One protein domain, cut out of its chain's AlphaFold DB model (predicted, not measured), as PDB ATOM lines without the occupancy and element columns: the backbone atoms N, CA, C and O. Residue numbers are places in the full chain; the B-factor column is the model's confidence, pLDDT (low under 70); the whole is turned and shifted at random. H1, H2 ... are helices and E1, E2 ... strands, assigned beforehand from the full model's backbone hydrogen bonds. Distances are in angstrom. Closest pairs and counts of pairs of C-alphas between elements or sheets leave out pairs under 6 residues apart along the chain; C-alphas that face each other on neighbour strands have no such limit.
ATOM      1  N   GLU A   4     167.120 224.969 201.460       62.88
ATOM      2  CA  GLU A   4     166.629 224.620 200.116       62.88
ATOM      3  C   GLU A   4     166.913 223.160 199.770       62.88
ATOM      4  O   GLU A   4     166.055 222.502 199.195       62.88
ATOM      5  N   GLN A   5     168.052 222.628 200.223       62.25
ATOM      6  CA  GLN A   5     168.365 221.206 200.095       62.25
ATOM      7  C   GLN A   5     167.443 220.360 200.975       62.25
ATOM      8  O   GLN A   5     166.929 219.355 200.500       62.25
ATOM      9  N   ALA A   6     167.169 220.802 202.208       62.81
ATOM     10  CA  ALA A   6     166.254 220.121 203.124       62.81
ATOM     11  C   ALA A   6     164.808 220.086 202.591       62.81
ATOM     12  O   ALA A   6     164.142 219.060 202.659       62.81
ATOM     13  N   ALA A   7     164.316 221.183 202.012       60.38
ATOM     14  CA  ALA A   7     162.966 221.259 201.450       60.38
ATOM     15  C   ALA A   7     162.773 220.351 200.221       60.38
ATOM     16  O   ALA A   7     161.644 219.958 199.923       60.38
ATOM     17  N   THR A   8     163.858 220.017 199.518       66.75
ATOM     18  CA  THR A   8     163.868 219.073 198.389       66.75
ATOM     19  C   THR A   8     164.338 217.668 198.766       66.75
ATOM     20  O   THR A   8     164.394 216.802 197.898       66.75
ATOM     21  N   ASP A   9     164.688 217.433 200.031       74.50
ATOM     22  CA  ASP A   9     165.200 216.150 200.500       74.50
ATOM     23  C   ASP A   9     164.062 215.115 200.543       74.50
ATOM     24  O   ASP A   9     163.074 215.262 201.273       74.50
ATOM     25  N   GLU A  10     164.186 214.068 199.724       76.12
ATOM     26  CA  GLU A  10     163.193 212.994 199.636       76.12
ATOM     27  C   GLU A  10     163.046 212.222 200.945       76.12
ATOM     28  O   GLU A  10     161.929 211.828 201.289       76.12
ATOM     29  N   ALA A  11     164.130 212.042 201.706       73.00
ATOM     30  CA  ALA A  11     164.061 211.397 203.008       73.00
ATOM     31  C   ALA A  11     163.254 212.273 203.969       73.00
ATOM     32  O   ALA A  11     162.310 211.780 204.591       73.00
ATOM     33  N   LEU A  12     163.552 213.578 204.037       76.88
ATOM     34  CA  LEU A  12     162.813 214.528 204.876       76.88
ATOM     35  C   LEU A  12     161.327 214.557 204.532       76.88
ATOM     36  O   LEU A  12     160.483 214.445 205.423       76.88
ATOM     37  N   ARG A  13     161.001 214.636 203.242       81.50
ATOM     38  CA  ARG A  13     159.618 214.579 202.769       81.50
ATOM     39  C   ARG A  13     158.945 213.254 203.129       81.50
ATOM     40  O   ARG A  13     157.817 213.275 203.611       81.50
ATOM     41  N   GLY A  14     159.632 212.128 202.940       82.00
ATOM     42  CA  GLY A  14     159.140 210.801 203.315       82.00
ATOM     43  C   GLY A  14     158.835 210.682 204.809       82.00
ATOM     44  O   GLY A  14     157.827 210.096 205.189       82.00
ATOM     45  N   MET A  15     159.643 211.300 205.669       81.12
ATOM     46  CA  MET A  15     159.384 211.305 207.112       81.12
ATOM     47  C   MET A  15     158.236 212.226 207.510       81.12
ATOM     48  O   MET A  15     157.451 211.855 208.379       81.12
ATOM     49  N   LEU A  16     158.113 213.409 206.898       85.56
ATOM     50  CA  LEU A  16     156.956 214.272 207.143       85.56
ATOM     51  C   LEU A  16     155.658 213.543 206.770       85.56
ATOM     52  O   LEU A  16     154.728 213.555 207.570       85.56
ATOM     53  N   LEU A  17     155.644 212.833 205.636       86.88
ATOM     54  CA  LEU A  17     154.532 211.964 205.232       86.88
ATOM     55  C   LEU A  17     154.278 210.847 206.255       86.88
ATOM     56  O   LEU A  17     153.145 210.654 206.672       86.88
ATOM     57  N   ALA A  18     155.319 210.173 206.751       86.12
ATOM     58  CA  ALA A  18     155.152 209.142 207.778       86.12
ATOM     59  C   ALA A  18     154.548 209.695 209.089       86.12
ATOM     60  O   ALA A  18     153.762 209.016 209.750       86.12
ATOM     61  N   ILE A  19     154.889 210.932 209.472       85.75
ATOM     62  CA  ILE A  19     154.279 211.611 210.625       85.75
ATOM     63  C   ILE A  19     152.817 211.972 210.329       85.75
ATOM     64  O   ILE A  19     151.966 211.781 211.200       85.75
ATOM     65  N   GLU A  20     152.515 212.480 209.127       89.25
ATOM     66  CA  GLU A  20     151.141 212.747 208.671       89.25
ATOM     67  C   GLU A  20     150.280 211.477 208.763       89.25
ATOM     68  O   GLU A  20     149.250 211.480 209.447       89.25
ATOM     69  N   ASP A  21     150.754 210.377 208.173       87.69
ATOM     70  CA  ASP A  21     150.091 209.072 208.189       87.69
ATOM     71  C   ASP A  21     149.871 208.593 209.625       87.69
ATOM     72  O   ASP A  21     148.764 208.194 209.998       87.69
ATOM     73  N   LYS A  22     150.888 208.714 210.488       84.19
ATOM     74  CA  LYS A  22     150.771 208.248 211.872       84.19
ATOM     75  C   LYS A  22     149.766 209.050 212.696       84.19
ATOM     76  O   LYS A  22     149.071 208.496 213.558       84.19
ATOM     77  N   LEU A  23     149.668 210.356 212.457       83.94
ATOM     78  CA  LEU A  23     148.654 211.207 213.085       83.94
ATOM     79  C   LEU A  23     147.237 210.830 212.637       83.94
ATOM     80  O   LEU A  23     146.321 210.869 213.467       83.94
ATOM     81  N   GLY A  24     147.077 210.432 211.371       80.25
ATOM     82  CA  GLY A  24     145.838 209.874 210.831       80.25
ATOM     83  C   GLY A  24     145.475 208.535 211.478       80.25
ATOM     84  O   GLY A  24     144.416 208.418 212.095       80.25
ATOM     85  N   GLU A  25     146.380 207.553 211.428       81.69
ATOM     86  CA  GLU A  25     146.177 206.199 211.971       81.69
ATOM     87  C   GLU A  25     145.796 206.191 213.454       81.69
ATOM     88  O   GLU A  25     144.948 205.419 213.896       81.69
ATOM     89  N   THR A  26     146.444 207.042 214.250       80.44
ATOM     90  CA  THR A  26     146.222 207.081 215.702       80.44
ATOM     91  C   THR A  26     144.916 207.775 216.090       80.44
ATOM     92  O   THR A  26     144.623 207.889 217.282       80.44
ATOM     93  N   GLY A  27     144.150 208.286 215.116       78.12
ATOM     94  CA  GLY A  27     142.948 209.078 215.364       78.12
ATOM     95  C   GLY A  27     143.243 210.331 216.189       78.12
ATOM     96  O   GLY A  27     142.363 210.846 216.882       78.12
ATOM     97  N   ALA A  28     144.493 210.814 216.175       79.62
ATOM     98  CA  ALA A  28     144.919 211.930 217.008       79.62
ATOM     99  C   ALA A  28     144.166 213.205 216.623       79.62
ATOM    100  O   ALA A  28     143.692 213.931 217.497       79.62
ATOM    101  N   LEU A  29     143.993 213.436 215.321       82.00
ATOM    102  CA  LEU A  29     143.246 214.578 214.804       82.00
ATOM    103  C   LEU A  29     141.750 214.453 215.077       82.00
ATOM    104  O   LEU A  29     141.140 215.428 215.501       82.00
ATOM    105  N   VAL A  30     141.181 213.254 214.942       82.94
ATOM    106  CA  VAL A  30     139.780 212.982 215.296       82.94
ATOM    107  C   VAL A  30     139.547 213.247 216.781       82.94
ATOM    108  O   VAL A  30     138.577 213.892 217.168       82.94
ATOM    109  N   THR A  31     140.479 212.821 217.634       82.19
ATOM    110  CA  THR A  31     140.428 213.074 219.079       82.19
ATOM    111  C   THR A  31     140.484 214.564 219.385       82.19
ATOM    112  O   THR A  31     139.752 215.025 220.253       82.19
ATOM    113  N   ALA A  32     141.327 215.310 218.675       82.31
ATOM    114  CA  ALA A  32     141.555 216.717 218.956       82.31
ATOM    115  C   ALA A  32     140.475 217.640 218.362       82.31
ATOM    116  O   ALA A  32     140.061 218.622 218.977       82.31
ATOM    117  N   THR A  33     139.992 217.314 217.167       82.12
ATOM    118  CA  THR A  33     139.055 218.145 216.398       82.12
ATOM    119  C   THR A  33     137.612 217.659 216.469       82.12
ATOM    120  O   THR A  33     136.715 218.430 216.143       82.12
ATOM    121  N   GLY A  34     137.377 216.416 216.899       83.69
ATOM    122  CA  GLY A  34     136.068 215.758 216.863       83.69
ATOM    123  C   GLY A  34     135.582 215.402 215.454       83.69
ATOM    124  O   GLY A  34     134.422 215.034 215.291       83.69
ATOM    125  N   ASP A  35     136.440 215.522 214.440       85.94
ATOM    126  CA  ASP A  35     136.103 215.291 213.039       85.94
ATOM    127  C   ASP A  35     136.799 214.029 212.511       85.94
ATOM    128  O   ASP A  35     138.028 214.013 212.460       85.94
ATOM    129  N   PRO A  36     136.063 212.973 212.117       82.81
ATOM    130  CA  PRO A  36     136.663 211.767 211.548       82.81
ATOM    131  C   PRO A  36     137.319 212.015 210.183       82.81
ATOM    132  O   PRO A  36     138.235 211.289 209.816       82.81
ATOM    133  N   GLU A  37     136.896 213.060 209.469       86.00
ATOM    134  CA  GLU A  37     137.408 213.446 208.149       86.00
ATOM    135  C   GLU A  37     138.528 214.496 208.255       86.00
ATOM    136  O   GLU A  37     138.841 215.194 207.287       86.00
ATOM    137  N   SER A  38     139.102 214.684 209.450       87.31
ATOM    138  CA  SER A  38     140.182 215.644 209.644       87.31
ATOM    139  C   SER A  38     141.468 215.185 208.956       87.31
ATOM    140  O   SER A  38     141.908 214.054 209.154       87.31
ATOM    141  N   GLU A  39     142.120 216.098 208.244       87.69
ATOM    142  CA  GLU A  39     143.404 215.867 207.576       87.69
ATOM    143  C   GLU A  39     144.509 216.682 208.258       87.69
ATOM    144  O   GLU A  39     144.256 217.775 208.782       87.69
ATOM    145  N   VAL A  40     145.751 216.198 208.201       88.19
ATOM    146  CA  VAL A  40     146.941 216.962 208.593       88.19
ATOM    147  C   VAL A  40     147.949 216.984 207.457       88.19
ATOM    148  O   VAL A  40     148.112 215.999 206.747       88.19
ATOM    149  N   SER A  41     148.640 218.108 207.302       89.75
ATOM    150  CA  SER A  41     149.830 218.207 206.468       89.75
ATOM    151  C   SER A  41     150.947 218.925 207.218       89.75
ATOM    152  O   SER A  41     150.719 219.963 207.841       89.75
ATOM    153  N   LEU A  42     152.156 218.380 207.156       88.19
ATOM    154  CA  LEU A  42     153.379 218.912 207.727       88.19
ATOM    155  C   LEU A  42     154.297 219.377 206.599       88.19
ATOM    156  O   LEU A  42     154.579 218.646 205.651       88.19
ATOM    157  N   ARG A  43     154.786 220.614 206.690       85.62
ATOM    158  CA  ARG A  43     155.662 221.196 205.665       85.62
ATOM    159  C   ARG A  43     156.719 222.085 206.286       85.62
ATOM    160  O   ARG A  43     156.433 222.870 207.187       85.62
ATOM    161  N   LEU A  44     157.921 222.024 205.730       83.94
ATOM    162  CA  LEU A  44     158.956 223.019 205.975       83.94
ATOM    163  C   LEU A  44     158.771 224.189 205.012       83.94
ATOM    164  O   LEU A  44     158.778 224.022 203.794       83.94
ATOM    165  N   VAL A  45     158.593 225.389 205.556       83.88
ATOM    166  CA  VAL A  45     158.428 226.624 204.778       83.88
ATOM    167  C   VAL A  45     159.337 227.719 205.323       83.88
ATOM    168  O   VAL A  45     159.725 227.691 206.487       83.88
ATOM    169  N   ARG A  46     159.660 228.731 204.508       83.44
ATOM    170  CA  ARG A  46     160.318 229.947 205.009       83.44
ATOM    171  C   ARG A  46     159.268 230.958 205.452       83.44
ATOM    172  O   ARG A  46     158.573 231.535 204.617       83.44
ATOM    173  N   LEU A  47     159.185 231.214 206.755       83.00
ATOM    174  CA  LEU A  47     158.359 232.288 207.303       83.00
ATOM    175  C   LEU A  47     159.179 233.566 207.456       83.00
ATOM    176  O   LEU A  47     160.372 233.532 207.757       83.00
ATOM    177  N   ARG A  48     158.529 234.716 207.263       81.50
ATOM    178  CA  ARG A  48     159.141 236.014 207.547       81.50
ATOM    179  C   ARG A  48     158.844 236.394 208.996       81.50
ATOM    180  O   ARG A  48     157.723 236.783 209.304       81.50
ATOM    181  N   LEU A  49     159.840 236.284 209.872       77.25
ATOM    182  CA  LEU A  49     159.764 236.689 211.277       77.25
ATOM    183  C   LEU A  49     160.713 237.867 211.510       77.25
ATOM    184  O   LEU A  49     161.891 237.788 211.170       77.25
ATOM    185  N   HIS A  50     160.204 238.969 212.068       80.94
ATOM    186  CA  HIS A  50     161.001 240.167 212.393       80.94
ATOM    187  C   HIS A  50     161.882 240.659 211.225       80.94
ATOM    188  O   HIS A  50     163.046 241.011 211.392       80.94
ATOM    189  N   GLY A  51     161.346 240.621 210.000       82.44
ATOM    190  CA  GLY A  51     162.061 241.038 208.791       82.44
ATOM    191  C   GLY A  51     163.018 239.996 208.194       82.44
ATOM    192  O   GLY A  51     163.417 240.172 207.043       82.44
ATOM    193  N   ARG A  52     163.312 238.892 208.893       81.81
ATOM    194  CA  ARG A  52     164.188 237.800 208.433       81.81
ATOM    195  C   ARG A  52     163.378 236.606 207.927       81.81
ATOM    196  O   ARG A  52     162.285 236.346 208.418       81.81
ATOM    197  N   ARG A  53     163.905 235.882 206.933       81.19
ATOM    198  CA  ARG A  53     163.342 234.598 206.485       81.19
ATOM    199  C   ARG A  53     163.956 233.490 207.325       81.19
ATOM    200  O   ARG A  53     165.171 233.331 207.297       81.19
ATOM    201  N   VAL A  54     163.127 232.752 208.048       81.50
ATOM    202  CA  VAL A  54     163.558 231.618 208.867       81.50
ATOM    203  C   VAL A  54     162.852 230.344 208.416       81.50
ATOM    204  O   VAL A  54     161.684 230.416 208.012       81.50
ATOM    205  N   PRO A  55     163.537 229.193 208.448       81.06
ATOM    206  CA  PRO A  55     162.890 227.904 208.260       81.06
ATOM    207  C   PRO A  55     161.867 227.676 209.373       81.06
ATOM    208  O   PRO A  55     162.118 228.018 210.528       81.06
ATOM    209  N   ALA A  56     160.705 227.134 209.032       84.00
ATOM    210  CA  ALA A  56     159.658 226.828 209.989       84.00
ATOM    211  C   ALA A  56     158.925 225.544 209.622       84.00
ATOM    212  O   ALA A  56     158.563 225.343 208.460       84.00
ATOM    213  N   LEU A  57     158.667 224.709 210.628       86.25
ATOM    214  CA  LEU A  57     157.787 223.555 210.497       86.25
ATOM    215  C   LEU A  57     156.344 224.021 210.702       86.25
ATOM    216  O   LEU A  57     155.969 224.453 211.795       86.25
ATOM    217  N   VAL A  58     155.538 223.952 209.649       87.94
ATOM    218  CA  VAL A  58     154.111 224.275 209.685       87.94
ATOM    219  C   VAL A  58     153.307 222.987 209.689       87.94
ATOM    220  O   VAL A  58     153.581 222.075 208.913       87.94
ATOM    221  N   VAL A  59     152.305 222.948 210.561       89.25
ATOM    222  CA  VAL A  59     151.336 221.863 210.677       89.25
ATOM    223  C   VAL A  59     149.974 222.442 210.311       89.25
ATOM    224  O   VAL A  59     149.414 223.243 211.058       89.25
ATOM    225  N   ASP A  60     149.454 222.082 209.146       89.75
ATOM    226  CA  ASP A  60     148.129 222.478 208.679       89.75
ATOM    227  C   ASP A  60     147.135 221.352 208.978       89.75
ATOM    228  O   ASP A  60     147.210 220.275 208.398       89.75
ATOM    229  N   VAL A  61     146.183 221.616 209.868       88.38
ATOM    230  CA  VAL A  61     145.053 220.736 210.168       88.38
ATOM    231  C   VAL A  61     143.816 221.266 209.456       88.38
ATOM    232  O   VAL A  61     143.431 222.431 209.616       88.38
ATOM    233  N   ARG A  62     143.164 220.407 208.676       89.25
ATOM    234  CA  ARG A  62     141.867 220.686 208.058       89.25
ATOM    235  C   ARG A  62     140.799 219.898 208.786       89.25
ATOM    236  O   ARG A  62     140.935 218.700 208.978       89.25
ATOM    237  N   SER A  63     139.744 220.586 209.196       86.38
ATOM    238  CA  SER A  63     138.614 219.981 209.884       86.38
ATOM    239  C   SER A  63     137.311 220.681 209.507       86.38
ATOM    240  O   SER A  63     137.215 221.912 209.479       86.38
ATOM    241  N   ARG A  64     136.280 219.887 209.245       85.06
ATOM    242  CA  ARG A  64     134.900 220.306 209.003       85.06
ATOM    243  C   ARG A  64     134.123 220.527 210.303       85.06
ATOM    244  O   ARG A  64     133.067 221.161 210.252       85.06
ATOM    245  N   ALA A  65     134.644 220.096 211.457       78.50
ATOM    246  CA  ALA A  65     134.007 220.331 212.753       78.50
ATOM    247  C   ALA A  65     133.909 221.834 213.078       78.50
ATOM    248  O   ALA A  65     134.898 222.586 213.106       78.50
ATOM    249  N   ARG A  66     132.678 222.283 213.346       67.25
ATOM    250  CA  ARG A  66     132.343 223.666 213.714       67.25
ATOM    251  C   ARG A  66     132.011 223.764 215.203       67.25
ATOM    252  O   ARG A  66     131.372 222.868 215.739       67.25
ATOM    253  N   GLY A  67     132.387 224.889 215.820       60.00
ATOM    254  CA  GLY A  67     131.882 225.369 217.115       60.00
ATOM    255  C   GLY A  67     131.980 224.364 218.264       60.00
ATOM    256  O   GLY A  67     132.993 224.317 218.947       60.00
ATOM    257  N   THR A  68     130.921 223.583 218.462       53.59
ATOM    258  CA  THR A  68     130.700 222.643 219.574       53.59
ATOM    259  C   THR A  68     131.152 221.208 219.306       53.59
ATOM    260  O   THR A  68     131.258 220.427 220.244       53.59
ATOM    261  N   ALA A  69     131.434 220.838 218.053       59.09
ATOM    262  CA  ALA A  69     131.966 219.510 217.725       59.09
ATOM    263  C   ALA A  69     133.474 219.383 218.014       59.09
ATOM    264  O   ALA A  69     134.013 218.281 218.007       59.09
ATOM    265  N   ARG A  70     134.163 220.506 218.263       64.44
ATOM    266  CA  ARG A  70     135.595 220.514 218.571       64.44
ATOM    267  C   ARG A  70     135.817 220.069 220.007       64.44
ATOM    268  O   ARG A  70     135.225 220.633 220.919       64.44
ATOM    269  N   ARG A  71     136.680 219.069 220.190       72.75
ATOM    270  CA  ARG A  71     137.030 218.554 221.519       72.75
ATOM    271  C   ARG A  71     138.029 219.433 222.255       72.75
ATOM    272  O   ARG A  71     137.905 219.554 223.465       72.75
ATOM    273  N   PHE A  72     138.988 220.016 221.539       80.12
ATOM    274  CA  PHE A  72     139.992 220.911 222.109       80.12
ATOM    275  C   PHE A  72     139.814 222.344 221.610       80.12
ATOM    276  O   PHE A  72     139.507 222.581 220.433       80.12
ATOM    277  N   GLU A  73     140.055 223.306 222.501       80.25
ATOM    278  CA  GLU A  73     140.223 224.709 222.122       80.25
ATOM    279  C   GLU A  73     141.560 224.936 221.389       80.25
ATOM    280  O   GLU A  73     142.410 224.051 221.326       80.25
ATOM    281  N   GLY A  74     141.773 226.126 220.810       76.94
ATOM    282  CA  GLY A  74     142.951 226.410 219.971       76.94
ATOM    283  C   GLY A  74     144.295 226.105 220.650       76.94
ATOM    284  O   GLY A  74     145.129 225.415 220.066       76.94
ATOM    285  N   GLY A  75     144.468 226.542 221.902       80.12
ATOM    286  CA  GLY A  75     145.694 226.297 222.670       80.12
ATOM    287  C   GLY A  75     145.873 224.835 223.093       80.12
ATOM    288  O   GLY A  75     146.986 224.315 223.060       80.12
ATOM    289  N   GLU A  76     144.787 224.142 223.433       84.19
ATOM    290  CA  GLU A  76     144.816 222.715 223.776       84.19
ATOM    291  C   GLU A  76     145.127 221.852 222.551       84.19
ATOM    292  O   GLU A  76     145.939 220.929 222.617       84.19
ATOM    293  N   LEU A  77     144.529 222.192 221.407       83.31
ATOM    294  CA  LEU A  77     144.809 221.573 220.118       83.31
ATOM    295  C   LEU A  77     146.280 221.774 219.739       83.31
ATOM    296  O   LEU A  77     146.935 220.817 219.319       83.31
ATOM    297  N   HIS A  78     146.803 222.993 219.921       84.69
ATOM    298  CA  HIS A  78     148.222 223.292 219.738       84.69
ATOM    299  C   HIS A  78     149.085 222.391 220.621       84.69
ATOM    300  O   HIS A  78     149.866 221.601 220.092       84.69
ATOM    301  N   ALA A  79     148.894 222.409 221.939       86.00
ATOM    302  CA  ALA A  79     149.690 221.605 222.866       86.00
ATOM    303  C   ALA A  79     149.615 220.095 222.562       86.00
ATOM    304  O   ALA A  79     150.632 219.399 222.584       86.00
ATOM    305  N   TYR A  80     148.431 219.584 222.225       86.31
ATOM    306  CA  TYR A  80     148.223 218.168 221.933       86.31
ATOM    307  C   TYR A  80     148.938 217.720 220.652       86.31
ATOM    308  O   TYR A  80     149.698 216.746 220.668       86.31
ATOM    309  N   VAL A  81     148.715 218.427 219.538       84.00
ATOM    310  CA  VAL A  81     149.301 218.074 218.236       84.00
ATOM    311  C   VAL A  81     150.815 218.256 218.274       84.00
ATOM    312  O   VAL A  81     151.556 217.367 217.855       84.00
ATOM    313  N   THR A  82     151.292 219.367 218.837       85.00
ATOM    314  CA  THR A  82     152.732 219.633 218.937       85.00
ATOM    315  C   THR A  82     153.433 218.657 219.880       85.00
ATOM    316  O   THR A  82     154.510 218.174 219.540       85.00
ATOM    317  N   GLY A  83     152.808 218.262 220.995       85.94
ATOM    318  CA  GLY A  83     153.337 217.235 221.894       85.94
ATOM    319  C   GLY A  83     153.427 215.850 221.245       85.94
ATOM    320  O   GLY A  83     154.408 215.130 221.446       85.94
ATOM    321  N   LYS A  84     152.440 215.472 220.420       85.81
ATOM    322  CA  LYS A  84     152.481 214.229 219.631       85.81
ATOM    323  C   LYS A  84     153.613 214.257 218.605       85.81
ATOM    324  O   LYS A  84     154.386 213.303 218.546       85.81
ATOM    325  N   ILE A  85     153.738 215.349 217.852       83.25
ATOM    326  CA  ILE A  85     154.809 215.530 216.863       83.25
ATOM    327  C   ILE A  85     156.176 215.523 217.547       83.25
ATOM    328  O   ILE A  85     157.060 214.812 217.093       83.25
ATOM    329  N   ALA A  86     156.348 216.218 218.674       81.62
ATOM    330  CA  ALA A  86     157.604 216.233 219.423       81.62
ATOM    331  C   ALA A  86     158.054 214.832 219.859       81.62
ATOM    332  O   ALA A  86     159.236 214.515 219.752       81.62
ATOM    333  N   ARG A  87     157.121 213.974 220.293       83.31
ATOM    334  CA  ARG A  87     157.430 212.570 220.608       83.31
ATOM    335  C   ARG A  87     157.887 211.802 219.372       83.31
ATOM    336  O   ARG A  87     158.932 211.175 219.424       83.31
ATOM    337  N   MET A  88     157.160 211.923 218.260       83.00
ATOM    338  CA  MET A  88     157.533 211.266 217.001       83.00
ATOM    339  C   MET A  88     158.870 211.780 216.445       83.00
ATOM    340  O   MET A  88     159.637 211.007 215.887       83.00
ATOM    341  N   MET A  89     159.187 213.064 216.647       77.56
ATOM    342  CA  MET A  89     160.484 213.641 216.284       77.56
ATOM    343  C   MET A  89     161.635 213.136 217.164       77.56
ATOM    344  O   MET A  89     162.781 213.124 216.717       77.56
ATOM    345  N   GLY A  90     161.350 212.729 218.404       74.38
ATOM    346  CA  GLY A  90     162.342 212.161 219.319       74.38
ATOM    347  C   GLY A  90     162.965 210.865 218.797       74.38
ATOM    348  O   GLY A  90     164.150 210.632 219.034       74.38
ATOM    349  N   ASP A  91     162.196 210.099 218.025       75.94
ATOM    350  CA  ASP A  91     162.594 208.805 217.464       75.94
ATOM    351  C   ASP A  91     163.270 208.926 216.081       75.94
ATOM    352  O   ASP A  91     163.626 207.920 215.467       75.94
ATOM    353  N   LEU A  92     163.458 210.150 215.567       71.12
ATOM    354  CA  LEU A  92     164.058 210.377 214.251       71.12
ATOM    355  C   LEU A  92     165.592 210.240 214.261       71.12
ATOM    356  O   LEU A  92     166.246 210.562 215.261       71.12
ATOM    357  N   PRO A  93     166.199 209.864 213.115       73.94
ATOM    358  CA  PRO A  93     167.648 209.905 212.935       73.94
ATOM    359  C   PRO A  93     168.234 211.293 213.244       73.94
ATOM    360  O   PRO A  93     167.654 212.319 212.887       73.94
ATOM    361  N   ALA A  94     169.417 211.333 213.868       74.25
ATOM    362  CA  ALA A  94     170.028 212.570 214.373       74.25
ATOM    363  C   ALA A  94     170.152 213.678 213.311       74.25
ATOM    364  O   ALA A  94     169.768 214.812 213.574       74.25
ATOM    365  N   THR A  95     170.581 213.336 212.095       68.00
ATOM    366  CA  THR A  95     170.765 214.274 210.970       68.00
ATOM    367  C   THR A  95     169.473 214.997 210.572       68.00
ATOM    368  O   THR A  95     169.460 216.170 210.198       68.00
ATOM    369  N   VAL A  96     168.354 214.286 210.674       67.31
ATOM    370  CA  VAL A  96     167.016 214.793 210.359       67.31
ATOM    371  C   VAL A  96     166.520 215.670 211.491       67.31
ATOM    372  O   VAL A  96     165.994 216.759 211.269       67.31
ATOM    373  N   ARG A  97     166.705 215.182 212.718       70.75
ATOM    374  CA  ARG A  97     166.331 215.897 213.928       70.75
ATOM    375  C   ARG A  97     167.052 217.237 214.009       70.75
ATOM    376  O   ARG A  97     166.396 218.222 214.296       70.75
ATOM    377  N   GLU A  98     168.345 217.302 213.700       69.56
ATOM    378  CA  GLU A  98     169.109 218.557 213.627       69.56
ATOM    379  C   GLU A  98     168.502 219.543 212.618       69.56
ATOM    380  O   GLU A  98     168.240 220.692 212.956       69.56
ATOM    381  N   THR A  99     168.149 219.065 211.422       68.69
ATOM    382  CA  THR A  99     167.514 219.893 210.382       68.69
ATOM    383  C   THR A  99     166.131 220.414 210.804       68.69
ATOM    384  O   THR A  99     165.753 221.537 210.468       68.69
ATOM    385  N   LEU A 100     165.365 219.616 211.554       67.75
ATOM    386  CA  LEU A 100     164.068 220.017 212.108       67.75
ATOM    387  C   LEU A 100     164.201 220.917 213.347       67.75
ATOM    388  O   LEU A 100     163.360 221.791 213.537       67.75
ATOM    389  N   LEU A 101     165.237 220.727 214.169       64.69
ATOM    390  CA  LEU A 101     165.540 221.551 215.347       64.69
ATOM    391  C   LEU A 101     165.979 222.967 214.958       64.69
ATOM    392  O   LEU A 101     165.684 223.912 215.688       64.69
ATOM    393  N   ASP A 102     166.619 223.122 213.799       68.31
ATOM    394  CA  ASP A 102     166.967 224.430 213.237       68.31
ATOM    395  C   ASP A 102     165.740 225.194 212.693       68.31
ATOM    396  O   ASP A 102     165.810 226.403 212.444       68.31
ATOM    397  N   ALA A 103     164.599 224.520 212.511       72.62
ATOM    398  CA  ALA A 103     163.354 225.141 212.079       72.62
ATOM    399  C   ALA A 103     162.549 225.699 213.265       72.62
ATOM    400  O   ALA A 103     162.321 225.044 214.277       72.62
ATOM    401  N   VAL A 104     162.020 226.914 213.111       74.38
ATOM    402  CA  VAL A 104     161.115 227.526 214.090       74.38
ATOM    403  C   VAL A 104     159.755 226.824 214.052       74.38
ATOM    404  O   VAL A 104     159.102 226.776 213.009       74.38
ATOM    405  N   GLY A 105     159.264 226.334 215.188       71.06
ATOM    406  CA  GLY A 105     157.932 225.733 215.271       71.06
ATOM    407  C   GLY A 105     157.859 224.575 216.264       71.06
ATOM    408  O   GLY A 105     158.725 224.474 217.131       71.06
ATOM    409  N   PRO A 106     156.834 223.708 216.157       78.94
ATOM    410  CA  PRO A 106     155.800 223.673 215.110       78.94
ATOM    411  C   PRO A 106     154.765 224.816 215.176       78.94
ATOM    412  O   PRO A 106     154.189 225.120 216.223       78.94
ATOM    413  N   VAL A 107     154.500 225.445 214.025       86.44
ATOM    414  CA  VAL A 107     153.429 226.438 213.841       86.44
ATOM    415  C   VAL A 107     152.159 225.717 213.404       86.44
ATOM    416  O   VAL A 107     152.066 225.261 212.266       86.44
ATOM    417  N   LEU A 108     151.171 225.637 214.294       86.19
ATOM    418  CA  LEU A 108     149.899 224.988 213.997       86.19
ATOM    419  C   LEU A 108     148.919 225.954 213.321       86.19
ATOM    420  O   LEU A 108     148.760 227.110 213.727       86.19
ATOM    421  N   ARG A 109     148.228 225.457 212.297       88.75
ATOM    422  CA  ARG A 109     147.133 226.145 211.620       88.75
ATOM    423  C   ARG A 109     145.928 225.224 211.535       88.75
ATOM    424  O   ARG A 109     146.032 224.119 211.027       88.75
ATOM    425  N   LEU A 110     144.772 225.702 211.972       86.62
ATOM    426  CA  LEU A 110     143.489 225.028 211.828       86.62
ATOM    427  C   LEU A 110     142.663 225.747 210.763       86.62
ATOM    428  O   LEU A 110     142.356 226.934 210.902       86.62
ATOM    429  N   ASN A 111     142.299 225.044 209.690       87.31
ATOM    430  CA  ASN A 111     141.569 225.605 208.547       87.31
ATOM    431  C   ASN A 111     142.218 226.896 208.011       87.31
ATOM    432  O   ASN A 111     141.544 227.884 207.714       87.31
ATOM    433  N   GLY A 112     143.553 226.908 207.955       83.44
ATOM    434  CA  GLY A 112     144.358 228.036 207.485       83.44
ATOM    435  C   GLY A 112     144.573 229.165 208.501       83.44
ATOM    436  O   GLY A 112     145.371 230.066 208.221       83.44
ATOM    437  N   ARG A 113     143.937 229.125 209.680       84.56
ATOM    438  CA  ARG A 113     144.123 230.109 210.760       84.56
ATOM    439  C   ARG A 113     145.105 229.587 211.797       84.56
ATOM    440  O   ARG A 113     144.999 228.437 212.200       84.56
ATOM    441  N   ARG A 114     146.038 230.427 212.241       84.06
ATOM    442  CA  ARG A 114     146.945 230.072 213.337       84.06
ATOM    443  C   ARG A 114     146.138 229.890 214.626       84.06
ATOM    444  O   ARG A 114     145.257 230.706 214.899       84.06
ATOM    445  N   VAL A 115     146.441 228.822 215.352       78.12
ATOM    446  CA  VAL A 115     145.857 228.454 216.650       78.12
ATOM    447  C   VAL A 115     146.939 228.418 217.711       78.12
ATOM    448  O   VAL A 115     148.096 228.090 217.350       78.12
TER     449      VAL A 115
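This is residues 4 to 115 of the 115 residues of an uncharacterized protein of Xanthomonadales bacterium 14-68-21 (UniProt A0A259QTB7). A twisted sheet of three strands has two long helices, H2 and H4, spread over one of its faces with their lines at 54 degrees to each other, H2 over E1 and H4 over E3; the far end of the hairpin E1 and E2, beyond bends at residues 46 and 55, turns away from the helices as an arm. The short H1 and H5 lie near one end of the helix layer, and H3 near the other. The printed part has 112 residues with five named helices and three named strands, in the order H1 H2 H3 E1 E2 H4 H5 E3; the class is mixed, helices and strands. The sheet runs E1, E2, E3 and is mixed: E1 and E2 are antiparallel, E2 and E3 parallel. The whole is compact, with a radius of gyration of the C-alphas of 14.1 A and spans of 41 by 33 by 19 A.

Find C-alpha 4 at (166.629, 224.620, 200.116), where H1, residues 4 to 7, begins. H2, residues 10 to 25, then runs 22.1 A, and H3 follows at residues 28 to 33. E1, residues 39 to 49, runs 26.7 A from C-alpha 39 at (143.404, 215.867, 207.576) and bends by 69 degrees at residue 46. E2, residues 52 to 62, runs 28.1 A and bends by 65 degrees at residue 55. H4, residues 74 to 90, runs 24.1 A; H5 holds residues 94 to 101. E3, residues 104 to 110, runs 17.9 A to C-alpha 110 at (143.489, 225.028, 211.828).

Look first at the hairpin E1 and E2, where N 43 and O 58 are 2.9 A apart, within hydrogen-bond range. Beside inner strand E2, find N 109 of E3 within range of O 59, at 2.8 A. E2, H4, H5 and E3 make a strand-helix-strand unit, two parallel neighbour strands with helices between, with a right-handed crossover. H2 and H4 are on the same face, in two layers, helices on one face of a sheet. H2 lies over E1 at a height over the sheet of 8.1 A, with Leu 16 and Leu 42 their closest C-alphas at 5.9 A. H4 lies over E3 at 9.0 A, with His 78 and Leu 108 closest, their C-alphas 6.2 A apart. H2 and H4 are close but not clearly touching; their closest C-alphas, Ile 19 and Met 88, are 7.2 A apart. H3 touches H4, by its residues 77 to 81 alone, at a shallow tilt of 12 degrees, opposite ways; the closest C-alphas, Ala 32 and Leu 77, are 6.0 A apart. H1, H3 and H5 only graze the sheet. In H2, H3, H4 and H5 every O i to N i+4 pair is within hydrogen-bond range; H1 is too short for one.

The C-alphas farthest apart, Gln 5 and Thr 68, are 42.4 A apart. The printed part has no cut, and the one long link is E2 to H4. Confidence is under 70 at residues 4 to 8, 66 to 70, 95 to 96 and 98 to 102.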